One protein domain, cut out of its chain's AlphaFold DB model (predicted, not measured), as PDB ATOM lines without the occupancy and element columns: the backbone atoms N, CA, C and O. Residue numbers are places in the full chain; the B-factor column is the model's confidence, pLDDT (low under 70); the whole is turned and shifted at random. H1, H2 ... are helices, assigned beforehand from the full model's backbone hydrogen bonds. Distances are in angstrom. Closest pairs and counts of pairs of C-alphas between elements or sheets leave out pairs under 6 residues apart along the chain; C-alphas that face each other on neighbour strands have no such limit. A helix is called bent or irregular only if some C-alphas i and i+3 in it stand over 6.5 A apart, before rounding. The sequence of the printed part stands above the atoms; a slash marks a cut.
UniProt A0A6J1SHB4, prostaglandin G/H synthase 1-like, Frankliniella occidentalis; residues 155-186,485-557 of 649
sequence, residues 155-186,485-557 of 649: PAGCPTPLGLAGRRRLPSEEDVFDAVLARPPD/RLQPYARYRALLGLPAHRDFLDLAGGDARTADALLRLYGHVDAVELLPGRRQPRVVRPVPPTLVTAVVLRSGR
ATOM      1  N   PRO A 155      45.907  18.812 -24.662       89.38
ATOM      2  CA  PRO A 155      46.398  17.456 -24.875       89.38
ATOM      3  C   PRO A 155      47.355  17.005 -23.767       89.38
ATOM      4  O   PRO A 155      48.153  17.778 -23.237       89.38
ATOM      5  N   ALA A 156      47.290  15.722 -23.409       85.56
ATOM      6  CA  ALA A 156      48.267  15.146 -22.489       85.56
ATOM      7  C   ALA A 156      49.672  15.180 -23.113       85.56
ATOM      8  O   ALA A 156      49.809  15.010 -24.325       85.56
ATOM      9  N   GLY A 157      50.706  15.343 -22.287       84.62
ATOM     10  CA  GLY A 157      52.100  15.313 -22.744       84.62
ATOM     11  C   GLY A 157      52.576  16.586 -23.448       84.62
ATOM     12  O   GLY A 157      53.622  16.559 -24.087       84.62
ATOM     13  N   CYS A 158      51.838  17.697 -23.348       90.25
ATOM     14  CA  CYS A 158      52.338  18.984 -23.819       90.25
ATOM     15  C   CYS A 158      53.521  19.499 -22.978       90.25
ATOM     16  O   CYS A 158      53.577  19.212 -21.779       90.25
ATOM     17  N   PRO A 159      54.439  20.290 -23.573       92.62
ATOM     18  CA  PRO A 159      55.597  20.851 -22.870       92.62
ATOM     19  C   PRO A 159      55.241  21.668 -21.624       92.62
ATOM     20  O   PRO A 159      56.005  21.680 -20.653       92.62
ATOM     21  N   THR A 160      54.091  22.350 -21.637       94.81
ATOM     22  CA  THR A 160      53.539  23.037 -20.469       94.81
ATOM     23  C   THR A 160      52.108  22.572 -20.185       94.81
ATOM     24  O   THR A 160      51.404  22.110 -21.091       94.81
ATOM     25  N   PRO A 161      51.616  22.727 -18.940       94.25
ATOM     26  CA  PRO A 161      50.248  22.341 -18.579       94.25
ATOM     27  C   PRO A 161      49.144  23.083 -19.348       94.25
ATOM     28  O   PRO A 161      47.998  22.644 -19.337       94.25
ATOM     29  N   LEU A 162      49.476  24.202 -20.003       94.50
ATOM     30  CA  LEU A 162      48.547  25.046 -20.761       94.50
ATOM     31  C   LEU A 162      48.859  25.067 -22.271       94.50
ATOM     32  O   LEU A 162      48.354  25.928 -22.992       94.50
ATOM     33  N   GLY A 163      49.668  24.117 -22.756       92.69
ATOM     34  CA  GLY A 163      50.057  23.981 -24.161       92.69
ATOM     35  C   GLY A 163      51.562  24.167 -24.359       92.69
ATOM     36  O   GLY A 163      52.358  23.349 -23.900       92.69
ATOM     37  N   LEU A 164      51.951  25.222 -25.081       93.69
ATOM     38  CA  LEU A 164      53.361  25.577 -25.319       93.69
ATOM     39  C   LEU A 164      53.852  26.753 -24.465       93.69
ATOM     40  O   LEU A 164      55.048  26.868 -24.217       93.69
ATOM     41  N   ALA A 165      52.951  27.641 -24.042       93.12
ATOM     42  CA  ALA A 165      53.306  28.870 -23.341       93.12
ATOM     43  C   ALA A 165      53.406  28.667 -21.820       93.12
ATOM     44  O   ALA A 165      52.757  27.790 -21.245       93.12
ATOM     45  N   GLY A 166      54.166  29.546 -21.166       94.38
ATOM     46  CA  GLY A 166      54.275  29.611 -19.710       94.38
ATOM     47  C   GLY A 166      55.266  28.619 -19.105       94.38
ATOM     48  O   GLY A 166      56.126  28.052 -19.776       94.38
ATOM     49  N   ARG A 167      55.173  28.444 -17.788       94.75
ATOM     50  CA  ARG A 167      56.090  27.595 -17.018       94.75
ATOM     51  C   ARG A 167      55.764  26.104 -17.186       94.75
ATOM     52  O   ARG A 167      54.606  25.713 -17.302       94.75
ATOM     53  N   ARG A 168      56.792  25.249 -17.084       94.25
ATOM     54  CA  ARG A 168      56.655  23.772 -17.098       94.25
ATOM     55  C   ARG A 168      55.808  23.226 -15.942       94.25
ATOM     56  O   ARG A 168      55.268  22.130 -16.032       94.25
ATOM     57  N   ARG A 169      55.707  23.976 -14.843       94.69
ATOM     58  CA  ARG A 169      54.844  23.675 -13.699       94.69
ATOM     59  C   ARG A 169      53.979  24.893 -13.414       94.69
ATOM     60  O   ARG A 169      54.491  26.011 -13.413       94.69
ATOM     61  N   LEU A 170      52.690  24.659 -13.180       95.69
ATOM     62  CA  LEU A 170      51.782  25.711 -12.734       95.69
ATOM     63  C   LEU A 170      52.158  26.170 -11.315       95.69
ATOM     64  O   LEU A 170      52.660  25.356 -10.534       95.69
ATOM     65  N   PRO A 171      51.899  27.444 -10.972       96.94
ATOM     66  CA  PRO A 171      52.056  27.936  -9.606       96.94
ATOM     67  C   PRO A 171      51.163  27.155  -8.633       96.94
ATOM     68  O   PRO A 171      50.150  26.566  -9.035       96.94
ATOM     69  N   SER A 172      51.500  27.150  -7.342       97.62
ATOM     70  CA  SER A 172      50.617  26.526  -6.355       97.62
ATOM     71  C   SER A 172      49.286  27.286  -6.283       97.62
ATOM     72  O   SER A 172      49.223  28.494  -6.516       97.62
ATOM     73  N   GLU A 173      48.192  26.586  -5.971       95.38
ATOM     74  CA  GLU A 173      46.883  27.240  -5.822       95.38
ATOM     75  C   GLU A 173      46.870  28.279  -4.692       95.38
ATOM     76  O   GLU A 173      46.053  29.196  -4.684       95.38
ATOM     77  N   GLU A 174      47.753  28.098  -3.713       95.81
ATOM     78  CA  GLU A 174      47.928  28.997  -2.583       95.81
ATOM     79  C   GLU A 174      48.586  30.304  -3.007       95.81
ATOM     80  O   GLU A 174      48.011  31.360  -2.753       95.81
ATOM     81  N   ASP A 175      49.695  30.224  -3.743       96.81
ATOM     82  CA  ASP A 175      50.413  31.407  -4.227       96.81
ATOM     83  C   ASP A 175      49.532  32.245  -5.155       96.81
ATOM     84  O   ASP A 175      49.498  33.467  -5.044       96.81
ATOM     85  N   VAL A 176      48.764  31.597  -6.043       95.50
ATOM     86  CA  VAL A 176      47.803  32.300  -6.909       95.50
ATOM     87  C   VAL A 176      46.742  33.009  -6.073       95.50
ATOM     88  O   VAL A 176      46.428  34.172  -6.336       95.50
ATOM     89  N   PHE A 177      46.186  32.334  -5.063       94.06
ATOM     90  CA  PHE A 177      45.173  32.946  -4.213       94.06
ATOM     91  C   PHE A 177      45.741  34.143  -3.452       94.06
ATOM     92  O   PHE A 177      45.195  35.234  -3.569       94.06
ATOM     93  N   ASP A 178      46.834  33.969  -2.713       95.06
ATOM     94  CA  ASP A 178      47.373  35.023  -1.851       95.06
ATOM     95  C   ASP A 178      47.941  36.205  -2.651       95.06
ATOM     96  O   ASP A 178      47.788  37.354  -2.233       95.06
ATOM     97  N   ALA A 179      48.549  35.955  -3.816       94.56
ATOM     98  CA  ALA A 179      49.189  37.003  -4.606       94.56
ATOM     99  C   ALA A 179      48.251  37.737  -5.575       94.56
ATOM    100  O   ALA A 179      48.607  38.830  -6.002       94.56
ATOM    101  N   VAL A 180      47.100  37.164  -5.951       92.75
ATOM    102  CA  VAL A 180      46.209  37.746  -6.981       92.75
ATOM    103  C   VAL A 180      44.767  37.905  -6.502       92.75
ATOM    104  O   VAL A 180      44.108  38.883  -6.847       92.75
ATOM    105  N   LEU A 181      44.235  36.961  -5.724       91.88
ATOM    106  CA  LEU A 181      42.801  36.916  -5.411       91.88
ATOM    107  C   LEU A 181      42.473  37.468  -4.023       91.88
ATOM    108  O   LEU A 181      41.442  38.121  -3.863       91.88
ATOM    109  N   ALA A 182      43.326  37.202  -3.036       92.94
ATOM    110  CA  ALA A 182      43.086  37.491  -1.632       92.94
ATOM    111  C   ALA A 182      42.943  38.990  -1.384       92.94
ATOM    112  O   ALA A 182      43.809  39.786  -1.762       92.94
ATOM    113  N   ARG A 183      41.857  39.350  -0.706       92.88
ATOM    114  CA  ARG A 183      41.613  40.699  -0.216       92.88
ATOM    115  C   ARG A 183      42.614  41.049   0.892       92.88
ATOM    116  O   ARG A 183      42.765  40.263   1.834       92.88
ATOM    117  N   PRO A 184      43.323  42.187   0.791       91.06
ATOM    118  CA  PRO A 184      44.046  42.755   1.922       91.06
ATOM    119  C   PRO A 184      43.080  43.140   3.058       91.06
ATOM    120  O   PRO A 184      41.907  43.392   2.784       91.06
ATOM    121  N   PRO A 185      43.544  43.214   4.314       86.88
ATOM    122  CA  PRO A 185      42.735  43.756   5.405       86.88
ATOM    123  C   PRO A 185      42.177  45.141   5.049       86.88
ATOM    124  O   PRO A 185      42.875  45.929   4.408       86.88
ATOM    125  N   ASP A 186      40.919  45.393   5.414       82.38
ATOM    126  CA  ASP A 186      40.214  46.677   5.251       82.38
ATOM    127  C   ASP A 186      40.162  47.224   3.810       82.38
ATOM    128  O   ASP A 186      39.910  48.405   3.576       82.38
ATOM    129  N   ARG A 485      42.147  19.758 -17.360       89.38
ATOM    130  CA  ARG A 485      43.099  20.316 -18.337       89.38
ATOM    131  C   ARG A 485      42.471  21.449 -19.150       89.38
ATOM    132  O   ARG A 485      42.548  21.459 -20.379       89.38
ATOM    133  N   LEU A 486      41.803  22.381 -18.467       88.50
ATOM    134  CA  LEU A 486      41.205  23.538 -19.129       88.50
ATOM    135  C   LEU A 486      42.275  24.339 -19.879       88.50
ATOM    136  O   LEU A 486      43.392  24.518 -19.397       88.50
ATOM    137  N   GLN A 487      41.915  24.841 -21.060       90.94
ATOM    138  CA  GLN A 487      42.783  25.727 -21.837       90.94
ATOM    139  C   GLN A 487      43.050  27.056 -21.100       90.94
ATOM    140  O   GLN A 487      42.285  27.431 -20.207       90.94
ATOM    141  N   PRO A 488      44.112  27.803 -21.451       92.81
ATOM    142  CA  PRO A 488      44.379  29.093 -20.824       92.81
ATOM    143  C   PRO A 488      43.272  30.120 -21.098       92.81
ATOM    144  O   PRO A 488      42.569  30.064 -22.111       92.81
ATOM    145  N   TYR A 489      43.149  31.108 -20.211       89.88
ATOM    146  CA  TYR A 489      42.128  32.158 -20.248       89.88
ATOM    147  C   TYR A 489      42.044  32.869 -21.607       89.88
ATOM    148  O   TYR A 489      40.946  33.125 -22.107       89.88
ATOM    149  N   ALA A 490      43.188  33.113 -22.252       88.25
ATOM    150  CA  ALA A 490      43.264  33.715 -23.582       88.25
ATOM    151  C   ALA A 490      42.447  32.946 -24.642       88.25
ATOM    152  O   ALA A 490      41.827  33.557 -25.513       88.25
ATOM    153  N   ARG A 491      42.357  31.613 -24.542       87.25
ATOM    154  CA  ARG A 491      41.580  30.781 -25.476       87.25
ATOM    155  C   ARG A 491      40.080  30.921 -25.264       87.25
ATOM    156  O   ARG A 491      39.333  30.998 -26.237       87.25
ATOM    157  N   TYR A 492      39.641  31.046 -24.015       81.31
ATOM    158  CA  TYR A 492      38.245  31.362 -23.718       81.31
ATOM    159  C   TYR A 492      37.868  32.769 -24.180       81.31
ATOM    160  O   TYR A 492      36.777  32.957 -24.704       81.31
ATOM    161  N   ARG A 493      38.769  33.752 -24.063       81.38
ATOM    162  CA  ARG A 493      38.545  35.087 -24.640       81.38
ATOM    163  C   ARG A 493      38.353  35.021 -26.153       81.38
ATOM    164  O   ARG A 493      37.379  35.580 -26.653       81.38
ATOM    165  N   ALA A 494      39.224  34.293 -26.853       77.44
ATOM    166  CA  ALA A 494      39.139  34.114 -28.301       77.44
ATOM    167  C   ALA A 494      37.825  33.438 -28.726       77.44
ATOM    168  O   ALA A 494      37.163  33.921 -29.640       77.44
ATOM    169  N   LEU A 495      37.394  32.389 -28.011       74.56
ATOM    170  CA  LEU A 495      36.097  31.736 -28.240       74.56
ATOM    171  C   LEU A 495      34.919  32.723 -28.163       74.56
ATOM    172  O   LEU A 495      33.908  32.544 -28.838       74.56
ATOM    173  N   LEU A 496      35.044  33.750 -27.323       70.06
ATOM    174  CA  LEU A 496      34.024  34.772 -27.106       70.06
ATOM    175  C   LEU A 496      34.201  36.010 -27.999       70.06
ATOM    176  O   LEU A 496      33.487  36.993 -27.811       70.06
ATOM    177  N   GLY A 497      35.152  35.991 -28.940       69.25
ATOM    178  CA  GLY A 497      35.466  37.132 -29.803       69.25
ATOM    179  C   GLY A 497      36.069  38.329 -29.058       69.25
ATOM    180  O   GLY A 497      36.010  39.455 -29.549       69.25
ATOM    181  N   LEU A 498      36.620  38.116 -27.859       73.12
ATOM    182  CA  LEU A 498      37.270  39.160 -27.071       73.12
ATOM    183  C   LEU A 498      38.741  39.315 -27.495       73.12
ATOM    184  O   LEU A 498      39.402  38.311 -27.770       73.12
ATOM    185  N   PRO A 499      39.288  40.545 -27.498       76.00
ATOM    186  CA  PRO A 499      40.673  40.779 -27.897       76.00
ATOM    187  C   PRO A 499      41.652  40.057 -26.964       76.00
ATOM    188  O   PRO A 499      41.420  39.978 -25.752       76.00
ATOM    189  N   ALA A 500      42.753  39.550 -27.520       81.75
ATOM    190  CA  ALA A 500      43.862  39.022 -26.730       81.75
ATOM    191  C   ALA A 500      44.492  40.138 -25.882       81.75
ATOM    192  O   ALA A 500      44.517  41.298 -26.298       81.75
ATOM    193  N   HIS A 501      44.988  39.786 -24.696       87.44
ATOM    194  CA  HIS A 501      45.767  40.721 -23.888       87.44
ATOM    195  C   HIS A 501      47.186  40.795 -24.432       87.44
ATOM    196  O   HIS A 501      47.771  39.768 -24.772       87.44
ATOM    197  N   ARG A 502      47.731  42.008 -24.514       90.62
ATOM    198  CA  ARG A 502      49.083  42.223 -25.050       90.62
ATOM    199  C   ARG A 502      50.165  41.812 -24.058       90.62
ATOM    200  O   ARG A 502      51.184  41.255 -24.442       90.62
ATOM    201  N   ASP A 503      49.920  42.089 -22.785       94.00
ATOM    202  CA  ASP A 503      50.838  41.851 -21.682       94.00
ATOM    203  C   ASP A 503      50.059  41.682 -20.365       94.00
ATOM    204  O   ASP A 503      48.822  41.722 -20.319       94.00
ATOM    205  N   PHE A 504      50.789  41.470 -19.271       94.25
ATOM    206  CA  PHE A 504      50.195  41.322 -17.946       94.25
ATOM    207  C   PHE A 504      49.593  42.616 -17.393       94.25
ATOM    208  O   PHE A 504      48.672  42.535 -16.582       94.25
ATOM    209  N   LEU A 505      50.058  43.794 -17.822       93.00
ATOM    210  CA  LEU A 505      49.514  45.073 -17.368       93.00
ATOM    211  C   LEU A 505      48.131  45.315 -17.983       93.00
ATOM    212  O   LEU A 505      47.209  45.729 -17.283       93.00
ATOM    213  N   ASP A 506      47.954  44.990 -19.260       90.19
ATOM    214  CA  ASP A 506      46.668  44.956 -19.957       90.19
ATOM    215  C   ASP A 506      45.702  43.970 -19.275       90.19
ATOM    216  O   ASP A 506      44.592  44.353 -18.887       90.19
ATOM    217  N   LEU A 507      46.154  42.734 -19.020       87.62
ATOM    218  CA  LEU A 507      45.371  41.713 -18.311       87.62
ATOM    219  C   LEU A 507      44.935  42.181 -16.911       87.62
ATOM    220  O   LEU A 507      43.753  42.102 -16.569       87.62
ATOM    221  N   ALA A 508      45.866  42.731 -16.127       88.81
ATOM    222  CA  ALA A 508      45.612  43.294 -14.800       88.81
ATOM    223  C   ALA A 508      44.822  44.613 -14.843       88.81
ATOM    224  O   ALA A 508      44.383  45.136 -13.818       88.81
ATOM    225  N   GLY A 509      44.620  45.186 -16.030       84.25
ATOM    226  CA  GLY A 509      43.902  46.435 -16.185       84.25
ATOM    227  C   GLY A 509      44.637  47.655 -15.657       84.25
ATOM    228  O   GLY A 509      43.988  48.561 -15.133       84.25
ATOM    229  N   GLY A 510      45.954  47.691 -15.770       87.56
ATOM    230  CA  GLY A 510      46.798  48.775 -15.284       87.56
ATOM    231  C   GLY A 510      47.229  48.633 -13.826       87.56
ATOM    232  O   GLY A 510      47.949  49.501 -13.352       87.56
ATOM    233  N   ASP A 511      46.821  47.578 -13.111       89.56
ATOM    234  CA  ASP A 511      47.368  47.307 -11.780       89.56
ATOM    235  C   ASP A 511      48.740  46.628 -11.891       89.56
ATOM    236  O   ASP A 511      48.842  45.436 -12.192       89.56
ATOM    237  N   ALA A 512      49.797  47.404 -11.650       94.12
ATOM    238  CA  ALA A 512      51.174  46.934 -11.729       94.12
ATOM    239  C   ALA A 512      51.461  45.799 -10.734       94.12
ATOM    240  O   ALA A 512      52.202  44.878 -11.071       94.12
ATOM    241  N   ARG A 513      50.835  45.815  -9.548       92.62
ATOM    242  CA  ARG A 513      51.033  44.779  -8.525       92.62
ATOM    243  C   ARG A 513      50.503  43.427  -8.997       92.62
ATOM    244  O   ARG A 513      51.236  42.438  -8.964       92.62
ATOM    245  N   THR A 514      49.256  43.386  -9.471       93.31
ATOM    246  CA  THR A 514      48.671  42.167 -10.049       93.31
ATOM    247  C   THR A 514      49.448  41.712 -11.286       93.31
ATOM    248  O   THR A 514      49.709  40.519 -11.436       93.31
ATOM    249  N   ALA A 515      49.846  42.637 -12.166       95.00
ATOM    250  CA  ALA A 515      50.593  42.311 -13.382       95.00
ATOM    251  C   ALA A 515      51.927  41.615 -13.071       95.00
ATOM    252  O   ALA A 515      52.243  40.573 -13.642       95.00
ATOM    253  N   ASP A 516      52.680  42.169 -12.126       97.12
ATOM    254  CA  ASP A 516      53.964  41.652 -11.665       97.12
ATOM    255  C   ASP A 516      53.819  40.302 -10.933       97.12
ATOM    256  O   ASP A 516      54.580  39.360 -11.178       97.12
ATOM    257  N   ALA A 517      52.773  40.140 -10.115       96.31
ATOM    258  CA  ALA A 517      52.429  38.851  -9.516       96.31
ATOM    259  C   ALA A 517      52.117  37.783 -10.580       96.31
ATOM    260  O   ALA A 517      52.668  36.681 -10.531       96.31
ATOM    261  N   LEU A 518      51.285  38.104 -11.574       96.31
ATOM    262  CA  LEU A 518      50.943  37.185 -12.662       96.31
ATOM    263  C   LEU A 518      52.158  36.842 -13.534       96.31
ATOM    264  O   LEU A 518      52.333  35.676 -13.890       96.31
ATOM    265  N   LEU A 519      53.028  37.815 -13.823       96.38
ATOM    266  CA  LEU A 519      54.283  37.591 -14.540       96.38
ATOM    267  C   LEU A 519      55.181  36.608 -13.784       96.38
ATOM    268  O   LEU A 519      55.640  35.617 -14.362       96.38
ATOM    269  N   ARG A 520      55.386  36.822 -12.479       97.25
ATOM    270  CA  ARG A 520      56.146  35.887 -11.641       97.25
ATOM    271  C   ARG A 520      55.528  34.496 -11.628       97.25
ATOM    272  O   ARG A 520      56.259  33.522 -11.774       97.25
ATOM    273  N   LEU A 521      54.213  34.377 -11.486       97.19
ATOM    274  CA  LEU A 521      53.551  33.081 -11.329       97.19
ATOM    275  C   LEU A 521      53.446  32.292 -12.642       97.19
ATOM    276  O   LEU A 521      53.699  31.089 -12.649       97.19
ATOM    277  N   TYR A 522      53.115  32.947 -13.756       97.06
ATOM    278  CA  TYR A 522      52.785  32.277 -15.023       97.06
ATOM    279  C   TYR A 522      53.852  32.426 -16.111       97.06
ATOM    280  O   TYR A 522      53.955  31.567 -16.989       97.06
ATOM    281  N   GLY A 523      54.669  33.480 -16.064       96.38
ATOM    282  CA  GLY A 523      55.753  33.745 -17.018       96.38
ATOM    283  C   GLY A 523      55.307  34.229 -18.403       96.38
ATOM    284  O   GLY A 523      56.081  34.897 -19.076       96.38
ATOM    285  N   HIS A 524      54.075  33.938 -18.831       95.94
ATOM    286  CA  HIS A 524      53.545  34.364 -20.128       95.94
ATOM    287  C   HIS A 524      52.046  34.696 -20.057       95.94
ATOM    288  O   HIS A 524      51.283  33.954 -19.437       95.94
ATOM    289  N   VAL A 525      51.613  35.781 -20.714       93.88
ATOM    290  CA  VAL A 525      50.223  36.285 -20.644       93.88
ATOM    291  C   VAL A 525      49.200  35.285 -21.205       93.88
ATOM    292  O   VAL A 525      48.132  35.094 -20.627       93.88
ATOM    293  N   ASP A 526      49.561  34.550 -22.259       92.69
ATOM    294  CA  ASP A 526      48.725  33.479 -22.832       92.69
ATOM    295  C   ASP A 526      48.696  32.180 -22.010       92.69
ATOM    296  O   ASP A 526      48.050  31.215 -22.414       92.69
ATOM    297  N   ALA A 527      49.387  32.132 -20.870       94.56
ATOM    298  CA  ALA A 527      49.467  30.960 -20.003       94.56
ATOM    299  C   ALA A 527      48.822  31.200 -18.630       94.56
ATOM    300  O   ALA A 527      49.227  30.586 -17.650       94.56
ATOM    301  N   VAL A 528      47.827  32.086 -18.541       94.50
ATOM    302  CA  VAL A 528      47.074  32.338 -17.301       94.50
ATOM    303  C   VAL A 528      45.829  31.451 -17.238       94.50
ATOM    304  O   VAL A 528      45.104  31.307 -18.223       94.50
ATOM    305  N   GLU A 529      45.565  30.848 -16.078       93.38
ATOM    306  CA  GLU A 529      44.372  30.023 -15.834       93.38
ATOM    307  C   GLU A 529      43.074  30.861 -15.824       93.38
ATOM    308  O   GLU A 529      43.088  32.067 -15.577       93.38
ATOM    309  N   LEU A 530      41.923  30.216 -16.062       86.44
ATOM    310  CA  LEU A 530      40.616  30.881 -16.201       86.44
ATOM    311  C   LEU A 530      40.241  31.772 -15.003       86.44
ATOM    312  O   LEU A 530      39.750  32.880 -15.203       86.44
ATOM    313  N   LEU A 531      40.457  31.294 -13.773       84.25
ATOM    314  CA  LEU A 531      40.065  32.016 -12.564       84.25
ATOM    315  C   LEU A 531      40.912  33.280 -12.305       84.25
ATOM    316  O   LEU A 531      40.315  34.351 -12.215       84.25
ATOM    317  N   PRO A 532      42.258  33.218 -12.229       87.31
ATOM    318  CA  PRO A 532      43.086  34.412 -12.023       87.31
ATOM    319  C   PRO A 532      43.123  35.354 -13.231       87.31
ATOM    320  O   PRO A 532      43.393  36.538 -13.063       87.31
ATOM    321  N   GLY A 533      42.840  34.865 -14.443       81.31
ATOM    322  CA  GLY A 533      42.717  35.719 -15.627       81.31
ATOM    323  C   GLY A 533      41.414  36.525 -15.673       81.31
ATOM    324  O   GLY A 533      41.299  37.479 -16.442       81.31
ATOM    325  N   ARG A 534      40.406  36.161 -14.871       73.50
ATOM    326  CA  ARG A 534      39.081  36.780 -14.931       73.50
ATOM    327  C   ARG A 534      39.086  38.194 -14.352       73.50
ATOM    328  O   ARG A 534      39.465  38.422 -13.210       73.50
ATOM    329  N   ARG A 535      38.489  39.117 -15.107       64.56
ATOM    330  CA  ARG A 535      38.185  40.487 -14.678       64.56
ATOM    331  C   ARG A 535      36.715  40.822 -14.944       64.56
ATOM    332  O   ARG A 535      36.197  40.437 -15.993       64.56
ATOM    333  N   GLN A 536      36.047  41.575 -14.064       50.91
ATOM    334  CA  GLN A 536      34.843  42.313 -14.472       50.91
ATOM    335  C   GLN A 536      35.242  43.536 -15.322       50.91
ATOM    336  O   GLN A 536      36.215  44.227 -14.999       50.91
ATOM    337  N   PRO A 537      34.526  43.834 -16.419       45.16
ATOM    338  CA  PRO A 537      34.799  45.024 -17.218       45.16
ATOM    339  C   PRO A 537      34.621  46.309 -16.384       45.16
ATOM    340  O   PRO A 537      33.700  46.421 -15.585       45.16
ATOM    341  N   ARG A 538      35.500  47.305 -16.594       37.91
ATOM    342  CA  ARG A 538      35.455  48.630 -15.928       37.91
ATOM    343  C   ARG A 538      34.248  49.497 -16.324       37.91
ATOM    344  O   ARG A 538      34.042  50.540 -15.720       37.91
ATOM    345  N   VAL A 539      33.483  49.097 -17.338       32.72
ATOM    346  CA  VAL A 539      32.318  49.826 -17.850       32.72
ATOM    347  C   VAL A 539      31.187  48.823 -18.030       32.72
ATOM    348  O   VAL A 539      31.387  47.811 -18.708       32.72
ATOM    349  N   VAL A 540      30.007  49.131 -17.479       33.41
ATOM    350  CA  VAL A 540      28.724  48.471 -17.775       33.41
ATOM    351  C   VAL A 540      28.342  48.791 -19.225       33.41
ATOM    352  O   VAL A 540      27.444  49.568 -19.528       33.41
ATOM    353  N   ARG A 541      29.099  48.246 -20.173       28.22
ATOM    354  CA  ARG A 541      28.567  47.926 -21.493       28.22
ATOM    355  C   ARG A 541      27.995  46.520 -21.370       28.22
ATOM    356  O   ARG A 541      28.595  45.719 -20.652       28.22
ATOM    357  N   PRO A 542      26.891  46.192 -22.058       30.23
ATOM    358  CA  PRO A 542      26.360  44.840 -22.085       30.23
ATOM    359  C   PRO A 542      27.312  43.978 -22.921       30.23
ATOM    360  O   PRO A 542      27.021  43.607 -24.051       30.23
ATOM    361  N   VAL A 543      28.496  43.703 -22.390       28.12
ATOM    362  CA  VAL A 543      29.191  42.465 -22.679       28.12
ATOM    363  C   VAL A 543      28.433  41.478 -21.810       28.12
ATOM    364  O   VAL A 543      28.555  41.542 -20.584       28.12
ATOM    365  N   PRO A 544      27.557  40.644 -22.397       32.44
ATOM    366  CA  PRO A 544      26.845  39.688 -21.592       32.44
ATOM    367  C   PRO A 544      27.887  38.764 -20.954       32.44
ATOM    368  O   PRO A 544      29.006  38.661 -21.460       32.44
ATOM    369  N   PRO A 545      27.539  38.094 -19.856       38.66
ATOM    370  CA  PRO A 545      28.300  37.036 -19.225       38.66
ATOM    371  C   PRO A 545      28.544  35.929 -20.244       38.66
ATOM    372  O   PRO A 545      27.878  34.911 -20.270       38.66
ATOM    373  N   THR A 546      29.503  36.133 -21.128       34.53
ATOM    374  CA  THR A 546      29.675  35.357 -22.344       34.53
ATOM    375  C   THR A 546      30.131  33.954 -22.009       34.53
ATOM    376  O   THR A 546      29.750  33.040 -22.716       34.53
ATOM    377  N   LEU A 547      30.808  33.736 -20.878       33.91
ATOM    378  CA  LEU A 547      31.068  32.384 -20.389       33.91
ATOM    379  C   LEU A 547      29.794  31.704 -19.851       33.91
ATOM    380  O   LEU A 547      29.544  30.562 -20.202       33.91
ATOM    381  N   VAL A 548      28.951  32.390 -19.066       34.31
ATOM    382  CA  VAL A 548      27.717  31.799 -18.498       34.31
ATOM    383  C   VAL A 548      26.640  31.646 -19.572       34.31
ATOM    384  O   VAL A 548      26.063  30.582 -19.711       34.31
ATOM    385  N   THR A 549      26.410  32.666 -20.394       32.75
ATOM    386  CA  THR A 549      25.499  32.654 -21.539       32.75
ATOM    387  C   THR A 549      25.977  31.700 -22.631       32.75
ATOM    388  O   THR A 549      25.142  30.978 -23.163       32.75
ATOM    389  N   ALA A 550      27.277  31.604 -22.956       32.78
ATOM    390  CA  ALA A 550      27.738  30.582 -23.904       32.78
ATOM    391  C   ALA A 550      27.638  29.174 -23.314       32.78
ATOM    392  O   ALA A 550      27.243  28.274 -24.041       32.78
ATOM    393  N   VAL A 551      27.926  28.971 -22.023       34.56
ATOM    394  CA  VAL A 551      27.727  27.668 -21.367       34.56
ATOM    395  C   VAL A 551      26.243  27.289 -21.354       34.56
ATOM    396  O   VAL A 551      25.890  26.200 -21.791       34.56
ATOM    397  N   VAL A 552      25.356  28.189 -20.933       34.62
ATOM    398  CA  VAL A 552      23.910  27.936 -20.823       34.62
ATOM    399  C   VAL A 552      23.258  27.763 -22.203       34.62
ATOM    400  O   VAL A 552      22.520  26.802 -22.411       34.62
ATOM    401  N   LEU A 553      23.566  28.620 -23.187       34.47
ATOM    402  CA  LEU A 553      23.011  28.507 -24.548       34.47
ATOM    403  C   LEU A 553      23.569  27.308 -25.329       34.47
ATOM    404  O   LEU A 553      22.881  26.791 -26.211       34.47
ATOM    405  N   ARG A 554      24.802  26.867 -25.039       33.88
ATOM    406  CA  ARG A 554      25.422  25.695 -25.683       33.88
ATOM    407  C   ARG A 554      24.926  24.385 -25.073       33.88
ATOM    408  O   ARG A 554      24.733  23.430 -25.819       33.88
ATOM    409  N   SER A 555      24.635  24.357 -23.772       35.75
ATOM    410  CA  SER A 555      24.044  23.196 -23.090       35.75
ATOM    411  C   SER A 555      22.549  23.005 -23.383       35.75
ATOM    412  O   SER A 555      22.065  21.880 -23.358       35.75
ATOM    413  N   GLY A 556      21.811  24.072 -23.716       33.25
ATOM    414  CA  GLY A 556      20.368  24.010 -24.003       33.25
ATOM    415  C   GLY A 556      19.972  23.524 -25.408       33.25
ATOM    416  O   GLY A 556      18.784  23.470 -25.719       33.25
ATOM    417  N   ARG A 557      20.927  23.195 -26.294       37.91
ATOM    418  CA  ARG A 557      20.655  22.891 -27.717       37.91
ATOM    419  C   ARG A 557      21.059  21.464 -28.131       37.91
ATOM    420  O   ARG A 557      21.937  21.268 -28.964       37.91
TER     421      ARG A 557
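This is residues 155 to 186 and 485 to 557 of the 649 residues of the protein "prostaglandin G/H synthase 1-like" of Frankliniella occidentalis (UniProt A0A6J1SHB4). Two helices, H1 and H4, lie side by side and run opposite ways at one end of the model, with the short H3 packed on H4; the little helix H5 sits near the middle, with H2 touching it, and at the far end, beyond H2, lies H6, where residues 551 to 557, of which 551 to 555 belong to H6, stick out. Loops make up much of the rest, among them the stretch of residues 155 to 172 before H1 and the long link before H6. The printed part has 105 residues with six named helices, H1 to H6 in that order, and no named strand; the class is all helix, though under half of the residues, 45, are in named elements. The whole is compact, with a radius of gyration of the C-alphas of 14.6 A, and spans 42 by 39 by 25 A.

The longest helix, H4, residues 512 to 522, touches H1, residues 173 to 181, at a shallow tilt of 19 degrees, opposite ways; their closest C-alphas, those of Val 180 and Thr 514, are 5.9 A apart. H4 also touches H3, residues 504 to 507, closest at the C-alphas of Phe 504 and Ala 515, 4.7 A. H5, residues 530 to 533, only just touches H1, with 3 pairs of C-alphas within 8 A, the closest being Val 180 and Pro 532 at 6.8 A. H5 touches H2, residues 489 to 495, where the closest C-alphas, those of Tyr 489 and Leu 530, are 4.5 A apart. H6, residues 546 to 555, is close to but not clearly touching H2, with the C-alphas of Tyr 492 and Leu 547 8.0 A apart and a steep tilt of 59 degrees, the same way. H4 and H6 are apart. In H1, H2, H4 and H6 every O i to N i+4 pair is within hydrogen-bond range; H3 and H5, four residues each, are too short for such a pair.

H4 is 15.1 A long, from C-alpha 512 at (51.174, 46.934, -11.729) to C-alpha 522. H1 begins with C-alpha 173 at (46.883, 27.240, -5.822) and is 10.5 A long; it is neither bent nor irregular, but only just: C-alphas 178 and 181 are 6.1 A apart. H2 measures 10.0 A, H3 4.9 A and H5 5.3 A. H6, 13.4 A long, ends with C-alpha 555 at (24.044, 23.196, -23.090).

The two C-alphas farthest apart, those of Asp 186 and Arg 557, are 45.1 A apart. Residues 187 to 484 are not printed, and C-alphas 186 and 485 are 35.5 A apart across the cut. The link from H5 to H6, 12 residues, is long. The mean pLDDT of the printed part is 78.4; residue 497 and residues 535 to 557 are under 70, and H6 has a mean of 34.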